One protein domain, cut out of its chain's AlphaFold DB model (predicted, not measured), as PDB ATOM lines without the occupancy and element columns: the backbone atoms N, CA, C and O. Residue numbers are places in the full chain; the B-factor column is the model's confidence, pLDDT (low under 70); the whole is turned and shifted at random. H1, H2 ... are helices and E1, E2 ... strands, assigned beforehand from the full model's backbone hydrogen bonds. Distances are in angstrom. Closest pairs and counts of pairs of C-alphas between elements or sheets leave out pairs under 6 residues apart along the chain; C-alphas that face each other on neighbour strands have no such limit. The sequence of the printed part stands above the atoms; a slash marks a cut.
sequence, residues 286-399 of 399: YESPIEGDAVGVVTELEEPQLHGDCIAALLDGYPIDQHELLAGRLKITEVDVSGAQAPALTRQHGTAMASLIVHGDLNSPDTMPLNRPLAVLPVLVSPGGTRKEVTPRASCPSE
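AT A GLANCE: This is residues 286 to 399 of the 399 residues of an uncharacterized protein of Curvibacter putative symbiont of Hydra magnipapillata (UniProt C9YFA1). With little regular structure, a small parallel sheet, E1 E3 E2, has one helix, H1, over one face, and the long unnamed stretch 286 to 312 runs round them. The printed part has 114 residues, 27 in named elements, in the order E1, E2, H1, E3, mixed helices and strands. It is compact, radius of gyration of the C-alphas 14.3 A, spanning 42 by 33 by 20 A.

HOW THE PARTS SIT: Residues 288 to 289 pair antiparallel with 388 to 389. E1, residues 313 to 317, is parallel to E3, residues 374 to 380, with N 314 and O 375 2.8 A apart. E2, residues 330 to 332, is parallel to E3, with N 331 and O 374 2.8 A apart. H1, residues 348 to 359, is on the sheet, two layers, at a height of 9.2 A. Every O i to N i+4 pair in H1 is within hydrogen-bond range. E2, H1, E3 form a strand-helix-strand unit, parallel neighbours with a helix between, its crossover left-handed.

IN THESE COORDINATES: E1 begins at C-alpha 313 (32.557, 43.322, 27.637) and spans 12.4 A, E2 6.0 A and H1 15.9 A. E3 spans 17.2 A, ending at C-alpha 380 (22.013, 53.054, 26.532).

THE WHOLE: The farthest C-alphas, Pro 365 and Ala 394, are 43.8 A apart. The printed part has no cut; its three links are long. pLDDT is under 70 at residues 286 to 303, 365 to 366 and 382 to 399.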
ATOM      1  N   TYR A 286      25.842  60.095  27.445       51.09
ATOM      2  CA  TYR A 286      26.528  59.731  26.215       51.09
ATOM      3  C   TYR A 286      25.559  59.942  25.049       51.09
ATOM      4  O   TYR A 286      24.569  59.226  24.946       51.09
ATOM      5  N   GLU A 287      25.825  60.934  24.194       52.34
ATOM      6  CA  GLU A 287      25.117  61.128  22.926       52.34
ATOM      7  C   GLU A 287      26.017  60.692  21.765       52.34
ATOM      8  O   GLU A 287      26.981  61.379  21.424       52.34
ATOM      9  N   SER A 288      25.683  59.578  21.109       47.66
ATOM     10  CA  SER A 288      26.335  59.181  19.856       47.66
ATOM     11  C   SER A 288      25.441  59.496  18.648       47.66
ATOM     12  O   SER A 288      24.321  58.978  18.558       47.66
ATOM     13  N   PRO A 289      25.879  60.362  17.709       48.16
ATOM     14  CA  PRO A 289      25.223  60.495  16.420       48.16
ATOM     15  C   PRO A 289      25.512  59.255  15.569       48.16
ATOM     16  O   PRO A 289      26.657  58.906  15.299       48.16
ATOM     17  N   ILE A 290      24.452  58.607  15.092       52.38
ATOM     18  CA  ILE A 290      24.573  57.483  14.165       52.38
ATOM     19  C   ILE A 290      24.947  58.019  12.769       52.38
ATOM     20  O   ILE A 290      24.076  58.469  12.016       52.38
ATOM     21  N   GLU A 291      26.225  57.932  12.395       47.41
ATOM     22  CA  GLU A 291      26.668  58.083  11.004       47.41
ATOM     23  C   GLU A 291      26.582  56.730  10.286       47.41
ATOM     24  O   GLU A 291      27.284  55.775  10.610       47.41
ATOM     25  N   GLY A 292      25.665  56.628   9.324       45.47
ATOM     26  CA  GLY A 292      25.476  55.422   8.527       45.47
ATOM     27  C   GLY A 292      26.081  55.585   7.143       45.47
ATOM     28  O   GLY A 292      25.407  56.115   6.261       45.47
ATOM     29  N   ASP A 293      27.294  55.078   6.939       41.56
ATOM     30  CA  ASP A 293      27.775  54.761   5.595       41.56
ATOM     31  C   ASP A 293      27.476  53.291   5.287       41.56
ATOM     32  O   ASP A 293      27.802  52.378   6.048       41.56
ATOM     33  N   ALA A 294      26.789  53.059   4.169       43.31
ATOM     34  CA  ALA A 294      26.436  51.720   3.720       43.31
ATOM     35  C   ALA A 294      27.685  51.017   3.171       43.31
ATOM     36  O   ALA A 294      28.130  51.309   2.060       43.31
ATOM     37  N   VAL A 295      28.238  50.075   3.937       47.75
ATOM     38  CA  VAL A 295      29.370  49.244   3.505       47.75
ATOM     39  C   VAL A 295      28.867  47.897   2.969       47.75
ATOM     40  O   VAL A 295      27.870  47.348   3.435       47.75
ATOM     41  N   GLY A 296      29.529  47.416   1.914       49.81
ATOM     42  CA  GLY A 296      29.128  46.267   1.105       49.81
ATOM     43  C   GLY A 296      29.099  44.917   1.833       49.81
ATOM     44  O   GLY A 296      29.769  44.691   2.834       49.81
ATOM     45  N   VAL A 297      28.302  44.015   1.259       45.72
ATOM     46  CA  VAL A 297      27.925  42.692   1.776       45.72
ATOM     47  C   VAL A 297      29.124  41.737   1.857       45.72
ATOM     48  O   VAL A 297      29.664  41.324   0.828       45.72
ATOM     49  N   VAL A 298      29.490  41.320   3.073       50.56
ATOM     50  CA  VAL A 298      30.396  40.184   3.320       50.56
ATOM     51  C   VAL A 298      29.643  38.893   2.984       50.56
ATOM     52  O   VAL A 298      28.554  38.662   3.498       50.56
ATOM     53  N   THR A 299      30.168  38.085   2.057       50.66
ATOM     54  CA  THR A 299      29.373  37.059   1.346       50.66
ATOM     55  C   THR A 299      29.557  35.619   1.849       50.66
ATOM     56  O   THR A 299      28.865  34.730   1.363       50.66
ATOM     57  N   GLU A 300      30.422  35.358   2.833       53.84
ATOM     58  CA  GLU A 300      30.558  34.024   3.443       53.84
ATOM     59  C   GLU A 300      30.600  34.124   4.970       53.84
ATOM     60  O   GLU A 300      31.528  34.679   5.555       53.84
ATOM     61  N   LEU A 301      29.558  33.592   5.610       59.31
ATOM     62  CA  LEU A 301      29.405  33.536   7.059       59.31
ATOM     63  C   LEU A 301      29.569  32.084   7.500       59.31
ATOM     64  O   LEU A 301      28.668  31.265   7.317       59.31
ATOM     65  N   GLU A 302      30.726  31.756   8.066       62.34
ATOM     66  CA  GLU A 302      30.899  30.495   8.786       62.34
ATOM     67  C   GLU A 302      30.245  30.590  10.171       62.34
ATOM     68  O   GLU A 302      30.336  31.620  10.851       62.34
ATOM     69  N   GLU A 303      29.604  29.501  10.611       68.62
ATOM     70  CA  GLU A 303      29.098  29.408  11.980       68.62
ATOM     71  C   GLU A 303      30.250  29.614  12.981       68.62
ATOM     72  O   GLU A 303      31.309  28.986  12.859       68.62
ATOM     73  N   PRO A 304      30.072  30.484  13.989       75.94
ATOM     74  CA  PRO A 304      31.149  30.838  14.895       75.94
ATOM     75  C   PRO A 304      31.564  29.654  15.773       75.94
ATOM     76  O   PRO A 304      30.797  29.176  16.607       75.94
ATOM     77  N   GLN A 305      32.822  29.224  15.661       79.88
ATOM     78  CA  GLN A 305      33.440  28.329  16.640       79.88
ATOM     79  C   GLN A 305      34.020  29.153  17.793       79.88
ATOM     80  O   GLN A 305      35.118  29.702  17.699       79.88
ATOM     81  N   LEU A 306      33.249  29.270  18.876       86.69
ATOM     82  CA  LEU A 306      33.633  30.043  20.057       86.69
ATOM     83  C   LEU A 306      34.152  29.140  21.174       86.69
ATOM     84  O   LEU A 306      33.605  28.067  21.434       86.69
ATOM     85  N   HIS A 307      35.180  29.604  21.880       87.25
ATOM     86  CA  HIS A 307      35.836  28.852  22.942       87.25
ATOM     87  C   HIS A 307      36.052  29.691  24.207       87.25
ATOM     88  O   HIS A 307      36.600  30.790  24.162       87.25
ATOM     89  N   GLY A 308      35.719  29.113  25.364       87.81
ATOM     90  CA  GLY A 308      35.965  29.704  26.683       87.81
ATOM     91  C   GLY A 308      35.034  30.863  27.062       87.81
ATOM     92  O   GLY A 308      34.033  31.133  26.402       87.81
ATOM     93  N   ASP A 309      35.366  31.517  28.175       91.25
ATOM     94  CA  ASP A 309      34.615  32.632  28.764       91.25
ATOM     95  C   ASP A 309      34.807  33.965  28.030       91.25
ATOM     96  O   ASP A 309      35.782  34.157  27.298       91.25
ATOM     97  N   CYS A 310      33.904  34.917  28.261       90.25
ATOM     98  CA  CYS A 310      34.076  36.278  27.763       90.25
ATOM     99  C   CYS A 310      35.361  36.889  28.345       90.25
ATOM    100  O   CYS A 310      35.624  36.764  29.538       90.25
ATOM    101  N   ILE A 311      36.165  37.529  27.494       89.38
ATOM    102  CA  ILE A 311      37.373  38.282  27.902       89.38
ATOM    103  C   ILE A 311      37.249  39.782  27.619       89.38
ATOM    104  O   ILE A 311      38.142  40.549  27.957       89.38
ATOM    105  N   ALA A 312      36.158  40.172  26.968       90.38
ATOM    106  CA  ALA A 312      35.785  41.540  26.673       90.38
ATOM    107  C   ALA A 312      34.293  41.698  26.979       90.38
ATOM    108  O   ALA A 312      33.517  40.748  26.798       90.38
ATOM    109  N   ALA A 313      33.927  42.892  27.432       92.44
ATOM    110  CA  ALA A 313      32.557  43.322  27.637       92.44
ATOM    111  C   ALA A 313      32.320  44.625  26.866       92.44
ATOM    112  O   ALA A 313      33.211  45.470  26.796       92.44
ATOM    113  N   LEU A 314      31.136  44.757  26.276       91.88
ATOM    114  CA  LEU A 314      30.651  45.974  25.640       91.88
ATOM    115  C   LEU A 314      29.570  46.591  26.530       91.88
ATOM    116  O   LEU A 314      28.548  45.944  26.762       91.88
ATOM    117  N   LEU A 315      29.810  47.817  26.996       91.06
ATOM    118  CA  LEU A 315      28.835  48.658  27.690       91.06
ATOM    119  C   LEU A 315      28.390  49.739  26.705       91.06
ATOM    120  O   LEU A 315      29.152  50.657  26.414       91.06
ATOM    121  N   ASP A 316      27.213  49.557  26.110       85.88
ATOM    122  CA  ASP A 316      26.723  50.388  25.002       85.88
ATOM    123  C   ASP A 316      25.196  50.231  24.834       85.88
ATOM    124  O   ASP A 316      24.518  49.689  25.708       85.88
ATOM    125  N   GLY A 317      24.626  50.672  23.714       85.44
ATOM    126  CA  GLY A 317      23.264  50.372  23.309       85.44
ATOM    127  C   GLY A 317      23.029  48.891  23.040       85.44
ATOM    128  O   GLY A 317      23.930  48.098  22.752       85.44
ATOM    129  N   TYR A 318      21.762  48.501  23.109       89.56
ATOM    130  CA  TYR A 318      21.350  47.123  22.866       89.56
ATOM    131  C   TYR A 318      21.658  46.716  21.408       89.56
ATOM    132  O   TYR A 318      21.176  47.389  20.501       89.56
ATOM    133  N   PRO A 319      22.391  45.621  21.118       90.44
ATOM    134  CA  PRO A 319      22.705  45.226  19.742       90.44
ATOM    135  C   PRO A 319      21.587  44.404  19.074       90.44
ATOM    136  O   PRO A 319      20.727  43.796  19.719       90.44
ATOM    137  N   ILE A 320      21.612  44.334  17.742       90.06
ATOM    138  CA  ILE A 320      20.830  43.361  16.973       90.06
ATOM    139  C   ILE A 320      21.556  42.014  17.070       90.06
ATOM    140  O   ILE A 320      22.451  41.698  16.288       90.06
ATOM    141  N   ASP A 321      21.176  41.216  18.059       85.88
ATOM    142  CA  ASP A 321      21.781  39.922  18.390       85.88
ATOM    143  C   ASP A 321      21.621  38.863  17.289       85.88
ATOM    144  O   ASP A 321      22.486  38.004  17.126       85.88
ATOM    145  N   GLN A 322      20.553  38.955  16.495       87.06
ATOM    146  CA  GLN A 322      20.317  38.112  15.315       87.06
ATOM    147  C   GLN A 322      20.904  38.683  14.015       87.06
ATOM    148  O   GLN A 322      20.578  38.200  12.932       87.06
ATOM    149  N   HIS A 323      21.750  39.714  14.086       88.19
ATOM    150  CA  HIS A 323      22.442  40.216  12.902       88.19
ATOM    151  C   HIS A 323      23.356  39.127  12.326       88.19
ATOM    152  O   HIS A 323      24.045  38.435  13.073       88.19
ATOM    153  N   GLU A 324      23.403  39.000  10.999       86.00
ATOM    154  CA  GLU A 324      24.095  37.909  10.297       86.00
ATOM    155  C   GLU A 324      25.563  37.726  10.735       86.00
ATOM    156  O   GLU A 324      26.026  36.606  10.929       86.00
ATOM    157  N   LEU A 325      26.277  38.831  10.978       85.75
ATOM    158  CA  LEU A 325      27.670  38.829  11.451       85.75
ATOM    159  C   LEU A 325      27.838  38.595  12.969       85.75
ATOM    160  O   LEU A 325      28.947  38.317  13.420       85.75
ATOM    161  N   LEU A 326      26.783  38.725  13.776       89.31
ATOM    162  CA  LEU A 326      26.854  38.691  15.249       89.31
ATOM    163  C   LEU A 326      26.139  37.489  15.871       89.31
ATOM    164  O   LEU A 326      26.412  37.148  17.026       89.31
ATOM    165  N   ALA A 327      25.255  36.835  15.116       90.00
ATOM    166  CA  ALA A 327      24.457  35.713  15.583       90.00
ATOM    167  C   ALA A 327      25.337  34.620  16.211       90.00
ATOM    168  O   ALA A 327      26.314  34.150  15.629       90.00
ATOM    169  N   GLY A 328      24.999  34.240  17.446       88.38
ATOM    170  CA  GLY A 328      25.729  33.229  18.213       88.38
ATOM    171  C   GLY A 328      27.052  33.697  18.830       88.38
ATOM    172  O   GLY A 328      27.681  32.899  19.519       88.38
ATOM    173  N   ARG A 329      27.473  34.960  18.633       91.81
ATOM    174  CA  ARG A 329      28.736  35.521  19.163       91.81
ATOM    175  C   ARG A 329      28.592  36.357  20.432       91.81
ATOM    176  O   ARG A 329      29.588  36.581  21.119       91.81
ATOM    177  N   LEU A 330      27.380  36.796  20.760       93.56
ATOM    178  CA  LEU A 330      27.115  37.696  21.884       93.56
ATOM    179  C   LEU A 330      26.514  36.947  23.078       93.56
ATOM    180  O   LEU A 330      25.645  36.091  22.915       93.56
ATOM    181  N   LYS A 331      26.946  37.308  24.287       93.88
ATOM    182  CA  LYS A 331      26.284  36.964  25.551       93.88
ATOM    183  C   LYS A 331      25.740  38.243  26.172       93.88
ATOM    184  O   LYS A 331      26.483  38.976  26.819       93.88
ATOM    185  N   ILE A 332      24.460  38.510  25.935       92.50
ATOM    186  CA  ILE A 332      23.796  39.719  26.421       92.50
ATOM    187  C   ILE A 332      23.274  39.471  27.833       92.50
ATOM    188  O   ILE A 332      22.599  38.469  28.074       92.50
ATOM    189  N   THR A 333      23.594  40.383  28.742       92.50
ATOM    190  CA  THR A 333      23.049  40.424  30.100       92.50
ATOM    191  C   THR A 333      22.252  41.713  30.229       92.50
ATOM    192  O   THR A 333      22.825  42.795  30.159       92.50
ATOM    193  N   GLU A 334      20.932  41.600  30.352       87.81
ATOM    194  CA  GLU A 334      20.055  42.752  30.568       87.81
ATOM    195  C   GLU A 334      20.127  43.142  32.048       87.81
ATOM    196  O   GLU A 334      19.601  42.415  32.895       87.81
ATOM    197  N   VAL A 335      20.818  44.243  32.351       77.38
ATOM    198  CA  VAL A 335      20.900  44.801  33.709       77.38
ATOM    199  C   VAL A 335      20.090  46.100  33.764       77.38
ATOM    200  O   VAL A 335      18.989  46.092  34.309       77.38
ATOM    201  N   ASP A 336      20.556  47.153  33.080       70.25
ATOM    202  CA  ASP A 336      19.877  48.460  33.020       70.25
ATOM    203  C   ASP A 336      18.820  48.547  31.914       70.25
ATOM    204  O   ASP A 336      17.750  49.142  32.080       70.25
ATOM    205  N   VAL A 337      19.122  47.965  30.750       79.50
ATOM    206  CA  VAL A 337      18.293  48.095  29.551       79.50
ATOM    207  C   VAL A 337      17.868  46.725  29.043       79.50
ATOM    208  O   VAL A 337      18.677  45.919  28.582       79.50
ATOM    209  N   SER A 338      16.559  46.485  29.059       83.69
ATOM    210  CA  SER A 338      15.956  45.302  28.447       83.69
ATOM    211  C   SER A 338      15.765  45.469  26.940       83.69
ATOM    212  O   SER A 338      15.552  46.573  26.422       83.69
ATOM    213  N   GLY A 339      15.717  44.356  26.209       80.12
ATOM    214  CA  GLY A 339      15.453  44.359  24.773       80.12
ATOM    215  C   GLY A 339      14.090  44.957  24.406       80.12
ATOM    216  O   GLY A 339      13.911  45.418  23.278       80.12
ATOM    217  N   ALA A 340      13.141  45.000  25.349       82.31
ATOM    218  CA  ALA A 340      11.844  45.651  25.175       82.31
ATOM    219  C   ALA A 340      11.944  47.188  25.147       82.31
ATOM    220  O   ALA A 340      11.139  47.838  24.480       82.31
ATOM    221  N   GLN A 341      12.935  47.763  25.833       77.06
ATOM    222  CA  GLN A 341      13.188  49.207  25.877       77.06
ATOM    223  C   GLN A 341      13.987  49.708  24.664       77.06
ATOM    224  O   GLN A 341      14.017  50.910  24.409       77.06
ATOM    225  N   ALA A 342      14.589  48.803  23.885       79.38
ATOM    226  CA  ALA A 342      15.385  49.126  22.705       79.38
ATOM    227  C   ALA A 342      14.791  48.483  21.433       79.38
ATOM    228  O   ALA A 342      15.134  47.343  21.095       79.38
ATOM    229  N   PRO A 343      13.902  49.171  20.692       81.25
ATOM    230  CA  PRO A 343      13.413  48.701  19.395       81.25
ATOM    231  C   PRO A 343      14.558  48.476  18.400       81.25
ATOM    232  O   PRO A 343      15.513  49.237  18.373       81.25
ATOM    233  N   ALA A 344      14.454  47.486  17.507       79.31
ATOM    234  CA  ALA A 344      15.547  47.127  16.586       79.31
ATOM    235  C   ALA A 344      16.111  48.305  15.758       79.31
ATOM    236  O   ALA A 344      17.301  48.337  15.456       79.31
ATOM    237  N   LEU A 345      15.278  49.295  15.417       74.38
ATOM    238  CA  LEU A 345      15.694  50.485  14.662       74.38
ATOM    239  C   LEU A 345      16.656  51.403  15.430       74.38
ATOM    240  O   LEU A 345      17.360  52.185  14.795       74.38
ATOM    241  N   THR A 346      16.693  51.294  16.758       74.12
ATOM    242  CA  THR A 346      17.518  52.110  17.655       74.12
ATOM    243  C   THR A 346      18.731  51.348  18.185       74.12
ATOM    244  O   THR A 346      19.346  51.803  19.131       74.12
ATOM    245  N   ARG A 347      19.046  50.173  17.625       84.31
ATOM    246  CA  ARG A 347      20.128  49.279  18.081       84.31
ATOM    247  C   ARG A 347      21.433  49.444  17.299       84.31
ATOM    248  O   ARG A 347      22.268  48.541  17.267       84.31
ATOM    249  N   GLN A 348      21.569  50.533  16.547       80.56
ATOM    250  CA  GLN A 348      22.583  50.645  15.498       80.56
ATOM    251  C   GLN A 348      23.985  50.843  16.072       80.56
ATOM    252  O   GLN A 348      24.904  50.179  15.598       80.56
ATOM    253  N   HIS A 349      24.146  51.687  17.097       83.00
ATOM    254  CA  HIS A 349      25.459  51.967  17.675       83.00
ATOM    255  C   HIS A 349      25.999  50.738  18.412       83.00
ATOM    256  O   HIS A 349      27.061  50.231  18.053       83.00
ATOM    257  N   GLY A 350      25.186  50.142  19.292       86.75
ATOM    258  CA  GLY A 350      25.519  48.871  19.940       86.75
ATOM    259  C   GLY A 350      25.857  47.745  18.952       86.75
ATOM    260  O   GLY A 350      26.796  46.978  19.168       86.75
ATOM    261  N   THR A 351      25.149  47.658  17.817       88.88
ATOM    262  CA  THR A 351      25.460  46.683  16.750       88.88
ATOM    263  C   THR A 351      26.789  46.989  16.061       88.88
ATOM    264  O   THR A 351      27.575  46.072  15.820       88.88
ATOM    265  N   ALA A 352      27.057  48.258  15.745       86.25
ATOM    266  CA  ALA A 352      28.297  48.682  15.105       86.25
ATOM    267  C   ALA A 352      29.508  48.423  16.011       86.25
ATOM    268  O   ALA A 352      30.482  47.817  15.566       86.25
ATOM    269  N   MET A 353      29.416  48.785  17.292       89.50
ATOM    270  CA  MET A 353      30.476  48.568  18.277       89.50
ATOM    271  C   MET A 353      30.702  47.082  18.557       89.50
ATOM    272  O   MET A 353      31.845  46.623  18.552       89.50
ATOM    273  N   ALA A 354      29.631  46.290  18.684       91.44
ATOM    274  CA  ALA A 354      29.748  44.837  18.775       91.44
ATOM    275  C   ALA A 354      30.429  44.245  17.531       91.44
ATOM    276  O   ALA A 354      31.311  43.396  17.660       91.44
ATOM    277  N   SER A 355      30.074  44.711  16.329       89.62
ATOM    278  CA  SER A 355      30.706  44.266  15.083       89.62
ATOM    279  C   SER A 355      32.180  44.647  15.021       89.62
ATOM    280  O   SER A 355      32.994  43.811  14.641       89.62
ATOM    281  N   LEU A 356      32.538  45.866  15.424       88.50
ATOM    282  CA  LEU A 356      33.920  46.335  15.440       88.50
ATOM    283  C   LEU A 356      34.779  45.532  16.423       88.50
ATOM    284  O   LEU A 356      35.896  45.148  16.092       88.50
ATOM    285  N   ILE A 357      34.262  45.230  17.615       89.69
ATOM    286  CA  ILE A 357      34.982  44.418  18.606       89.69
ATOM    287  C   ILE A 357      35.142  42.980  18.112       89.69
ATOM    288  O   ILE A 357      36.210  42.388  18.250       89.69
ATOM    289  N   VAL A 358      34.078  42.408  17.543       90.00
ATOM    290  CA  VAL A 358      34.075  41.016  17.091       90.00
ATOM    291  C   VAL A 358      34.933  40.832  15.848       90.00
ATOM    292  O   VAL A 358      35.666  39.855  15.793       90.00
ATOM    293  N   HIS A 359      34.849  41.721  14.861       86.19
ATOM    294  CA  HIS A 359      35.434  41.514  13.531       86.19
ATOM    295  C   HIS A 359      36.603  42.445  13.206       86.19
ATOM    296  O   HIS A 359      37.314  42.200  12.236       86.19
ATOM    297  N   GLY A 360      36.835  43.495  13.995       82.56
ATOM    298  CA  GLY A 360      37.759  44.563  13.621       82.56
ATOM    299  C   GLY A 360      37.265  45.326  12.389       82.56
ATOM    300  O   GLY A 360      36.063  45.462  12.159       82.56
ATOM    301  N   ASP A 361      38.198  45.829  11.582       79.88
ATOM    302  CA  ASP A 361      37.865  46.417  10.283       79.88
ATOM    303  C   ASP A 361      37.454  45.316   9.298       79.88
ATOM    304  O   ASP A 361      38.276  44.483   8.916       79.88
ATOM    305  N   LEU A 362      36.193  45.337   8.863       75.56
ATOM    306  CA  LEU A 362      35.641  44.396   7.882       75.56
ATOM    307  C   LEU A 362      36.296  44.519   6.495       75.56
ATOM    308  O   LEU A 362      36.192  43.598   5.689       75.56
ATOM    309  N   ASN A 363      36.962  45.642   6.202       71.38
ATOM    310  CA  ASN A 363      37.668  45.857   4.937       71.38
ATOM    311  C   ASN A 363      39.116  45.355   4.969       71.38
ATOM    312  O   ASN A 363      39.778  45.328   3.927       71.38
ATOM    313  N   SER A 364      39.621  44.978   6.145       72.88
ATOM    314  CA  SER A 364      40.970  44.454   6.279       72.88
ATOM    315  C   SER A 364      40.966  42.938   6.054       72.88
ATOM    316  O   SER A 364      40.252  42.215   6.738       72.88
ATOM    317  N   PRO A 365      41.773  42.407   5.123       64.69
ATOM    318  CA  PRO A 365      41.885  40.961   4.928       64.69
ATOM    319  C   PRO A 365      42.647  40.256   6.066       64.69
ATOM    320  O   PRO A 365      42.656  39.029   6.120       64.69
ATOM    321  N   ASP A 366      43.299  41.018   6.953       69.69
ATOM    322  CA  ASP A 366      44.157  40.503   8.026       69.69
ATOM    323  C   ASP A 366      43.446  40.414   9.391       69.69
ATOM    324  O   ASP A 366      44.034  39.944  10.371       69.69
ATOM    325  N   THR A 367      42.192  40.862   9.492       70.38
ATOM    326  CA  THR A 367      41.392  40.782  10.720       70.38
ATOM    327  C   THR A 367      40.640  39.457  10.780       70.38
ATOM    328  O   THR A 367      39.820  39.123   9.928       70.38
ATOM    329  N   MET A 368      40.932  38.664  11.813       79.31
ATOM    330  CA  MET A 368      40.162  37.463  12.124       79.31
ATOM    331  C   MET A 368      39.125  37.780  13.201       79.31
ATOM    332  O   MET A 368      39.487  38.409  14.201       79.31
ATOM    333  N   PRO A 369      37.875  37.301  13.055       85.75
ATOM    334  CA  PRO A 369      36.871  37.484  14.085       85.75
ATOM    335  C   PRO A 369      37.286  36.856  15.417       85.75
ATOM    336  O   PRO A 369      37.916  35.794  15.451       85.75
ATOM    337  N   LEU A 370      36.861  37.466  16.523       87.31
ATOM    338  CA  LEU A 370      37.024  36.913  17.859       87.31
ATOM    339  C   LEU A 370      36.481  35.480  17.913       87.31
ATOM    340  O   LEU A 370      35.347  35.188  17.526       87.31
ATOM    341  N   ASN A 371      37.306  34.588  18.453       89.62
ATOM    342  CA  ASN A 371      36.980  33.185  18.698       89.62
ATOM    343  C   ASN A 371      36.430  32.948  20.115       89.62
ATOM    344  O   ASN A 371      36.382  31.813  20.586       89.62
ATOM    345  N   ARG A 372      36.047  34.015  20.821       91.75
ATOM    346  CA  ARG A 372      35.444  33.985  22.158       91.75
ATOM    347  C   ARG A 372      34.159  34.808  22.141       91.75
ATOM    348  O   ARG A 372      34.086  35.759  21.363       91.75
ATOM    349  N   PRO A 373      33.160  34.465  22.969       93.19
ATOM    350  CA  PRO A 373      31.955  35.273  23.061       93.19
ATOM    351  C   PRO A 373      32.273  36.673  23.603       93.19
ATOM    352  O   PRO A 373      33.131  36.828  24.476       93.19
ATOM    353  N   LEU A 374      31.548  37.673  23.105       94.12
ATOM    354  CA  LEU A 374      31.554  39.034  23.638       94.12
ATOM    355  C   LEU A 374      30.443  39.156  24.684       94.12
ATOM    356  O   LEU A 374      29.284  38.870  24.376       94.12
ATOM    357  N   ALA A 375      30.780  39.552  25.914       95.56
ATOM    358  CA  ALA A 375      29.758  39.956  26.876       95.56
ATOM    359  C   ALA A 375      29.198  41.318  26.459       95.56
ATOM    360  O   ALA A 375      29.956  42.191  26.043       95.56
ATOM    361  N   VAL A 376      27.889  41.505  26.554       93.88
ATOM    362  CA  VAL A 376      27.251  42.792  26.267       93.88
ATOM    363  C   VAL A 376      26.333  43.133  27.426       93.88
ATOM    364  O   VAL A 376      25.488  42.316  27.794       93.88
ATOM    365  N   LEU A 377      26.517  44.323  27.982       92.62
ATOM    366  CA  LEU A 377      25.693  44.896  29.034       92.62
ATOM    367  C   LEU A 377      25.070  46.170  28.456       92.62
ATOM    368  O   LEU A 377      25.759  47.182  28.324       92.62
ATOM    369  N   PRO A 378      23.809  46.111  28.001       88.06
ATOM    370  CA  PRO A 378      23.144  47.277  27.447       88.06
ATOM    371  C   PRO A 378      22.893  48.333  28.533       88.06
ATOM    372  O   PRO A 378      22.176  48.054  29.494       88.06
ATOM    373  N   VAL A 379      23.455  49.532  28.352       83.88
ATOM    374  CA  VAL A 379      23.345  50.681  29.279       83.88
ATOM    375  C   VAL A 379      22.751  51.933  28.619       83.88
ATOM    376  O   VAL A 379      22.392  52.885  29.306       83.88
ATOM    377  N   LEU A 380      22.600  51.938  27.286       81.44
ATOM    378  CA  LEU A 380      22.013  53.054  26.532       81.44
ATOM    379  C   LEU A 380      20.654  52.685  25.913       81.44
ATOM    380  O   LEU A 380      20.454  51.582  25.395       81.44
ATOM    381  N   VAL A 381      19.722  53.641  25.921       77.06
ATOM    382  CA  VAL A 381      18.391  53.566  25.289       77.06
ATOM    383  C   VAL A 381      18.185  54.716  24.319       77.06
ATOM    384  O   VAL A 381      18.806  55.761  24.440       77.06
ATOM    385  N   SER A 382      17.242  54.576  23.387       68.12
ATOM    386  CA  SER A 382      16.788  55.704  22.572       68.12
ATOM    387  C   SER A 382      15.354  56.107  22.926       68.12
ATOM    388  O   SER A 382      14.397  55.440  22.508       68.12
ATOM    389  N   PRO A 383      15.159  57.200  23.687       59.44
ATOM    390  CA  PRO A 383      13.839  57.723  23.987       59.44
ATOM    391  C   PRO A 383      13.117  58.132  22.700       59.44
ATOM    392  O   PRO A 383      13.662  58.835  21.843       59.44
ATOM    393  N   GLY A 384      11.865  57.691  22.559       58.78
ATOM    394  CA  GLY A 384      10.959  58.171  21.510       58.78
ATOM    395  C   GLY A 384      11.305  57.753  20.075       58.78
ATOM    396  O   GLY A 384      10.779  58.354  19.142       58.78
ATOM    397  N   GLY A 385      12.165  56.746  19.868       51.84
ATOM    398  CA  GLY A 385      12.523  56.269  18.523       51.84
ATOM    399  C   GLY A 385      13.374  57.259  17.721       51.84
ATOM    400  O   GLY A 385      13.366  57.236  16.488       51.84
ATOM    401  N   THR A 386      14.082  58.148  18.415       55.28
ATOM    402  CA  THR A 386      15.077  59.026  17.800       55.28
ATOM    403  C   THR A 386      16.304  58.209  17.356       55.28
ATOM    404  O   THR A 386      16.447  57.034  17.674       55.28
ATOM    405  N   ARG A 387      17.204  58.788  16.556       55.34
ATOM    406  CA  ARG A 387      18.503  58.161  16.217       55.34
ATOM    407  C   ARG A 387      19.591  58.500  17.244       55.34
ATOM    408  O   ARG A 387      20.756  58.611  16.885       55.34
ATOM    409  N   LYS A 388      19.191  58.742  18.491       60.03
ATOM    410  CA  LYS A 388      20.077  59.128  19.588       60.03
ATOM    411  C   LYS A 388      19.955  58.106  20.703       60.03
ATOM    412  O   LYS A 388      18.845  57.864  21.174       60.03
ATOM    413  N   GLU A 389      21.073  57.514  21.089       59.31
ATOM    414  CA  GLU A 389      21.173  56.688  22.289       59.31
ATOM    415  C   GLU A 389      21.622  57.584  23.452       59.31
ATOM    416  O   GLU A 389      22.446  58.468  23.237       59.31
ATOM    417  N   VAL A 390      21.021  57.407  24.630       64.94
ATOM    418  CA  VAL A 390      21.285  58.134  25.881       64.94
ATOM    419  C   VAL A 390      21.117  57.191  27.073       64.94
ATOM    420  O   VAL A 390      20.406  56.186  26.989       64.94
ATOM    421  N   THR A 391      21.718  57.534  28.204       63.34
ATOM    422  CA  THR A 391      21.479  56.860  29.487       63.34
ATOM    423  C   THR A 391      20.002  57.023  29.908       63.34
ATOM    424  O   THR A 391      19.419  58.093  29.682       63.34
ATOM    425  N   PRO A 392      19.343  55.999  30.486       64.81
ATOM    426  CA  PRO A 392      17.977  56.120  30.995       64.81
ATOM    427  C   PRO A 392      17.810  57.281  31.994       64.81
ATOM    428  O   PRO A 392      18.663  57.517  32.841       64.81
ATOM    429  N   ARG A 393      16.678  57.997  31.928       58.25
ATOM    430  CA  ARG A 393      16.421  59.237  32.698       58.25
ATOM    431  C   ARG A 393      16.229  59.059  34.220       58.25
ATOM    432  O   ARG A 393      15.870  60.029  34.873       58.25
ATOM    433  N   ALA A 394      16.420  57.867  34.787       55.06
ATOM    434  CA  ALA A 394      16.054  57.592  36.184       55.06
ATOM    435  C   ALA A 394      16.900  56.506  36.877       55.06
ATOM    436  O   ALA A 394      16.426  55.907  37.837       55.06
ATOM    437  N   SER A 395      18.103  56.200  36.387       50.22
ATOM    438  CA  SER A 395      18.970  55.216  37.044       50.22
ATOM    439  C   SER A 395      20.447  55.530  36.822       50.22
ATOM    440  O   SER A 395      20.857  55.814  35.693       50.22
ATOM    441  N   CYS A 396      21.248  55.422  37.881       45.56
ATOM    442  CA  CYS A 396      22.673  55.143  37.774       45.56
ATOM    443  C   CYS A 396      22.857  53.890  36.900       45.56
ATOM    444  O   CYS A 396      22.084  52.940  37.054       45.56
ATOM    445  N   PRO A 397      23.860  53.845  36.005       44.56
ATOM    446  CA  PRO A 397      24.255  52.587  35.388       44.56
ATOM    447  C   PRO A 397      24.583  51.589  36.503       44.56
ATOM    448  O   PRO A 397      25.404  51.891  37.373       44.56
ATOM    449  N   SER A 398      23.920  50.438  36.520       39.44
ATOM    450  CA  SER A 398      24.283  49.372  37.447       39.44
ATOM    451  C   SER A 398      25.508  48.644  36.890       39.44
ATOM    452  O   SER A 398      25.453  48.035  35.822       39.44
ATOM    453  N   GLU A 399      26.645  48.776  37.583       41.78
ATOM    454  CA  GLU A 399      27.891  48.072  37.228       41.78
ATOM    455  C   GLU A 399      27.844  46.565  37.524       41.78
ATOM    456  O   GLU A 399      27.328  46.162  38.596       41.78
TER     457      GLU A 399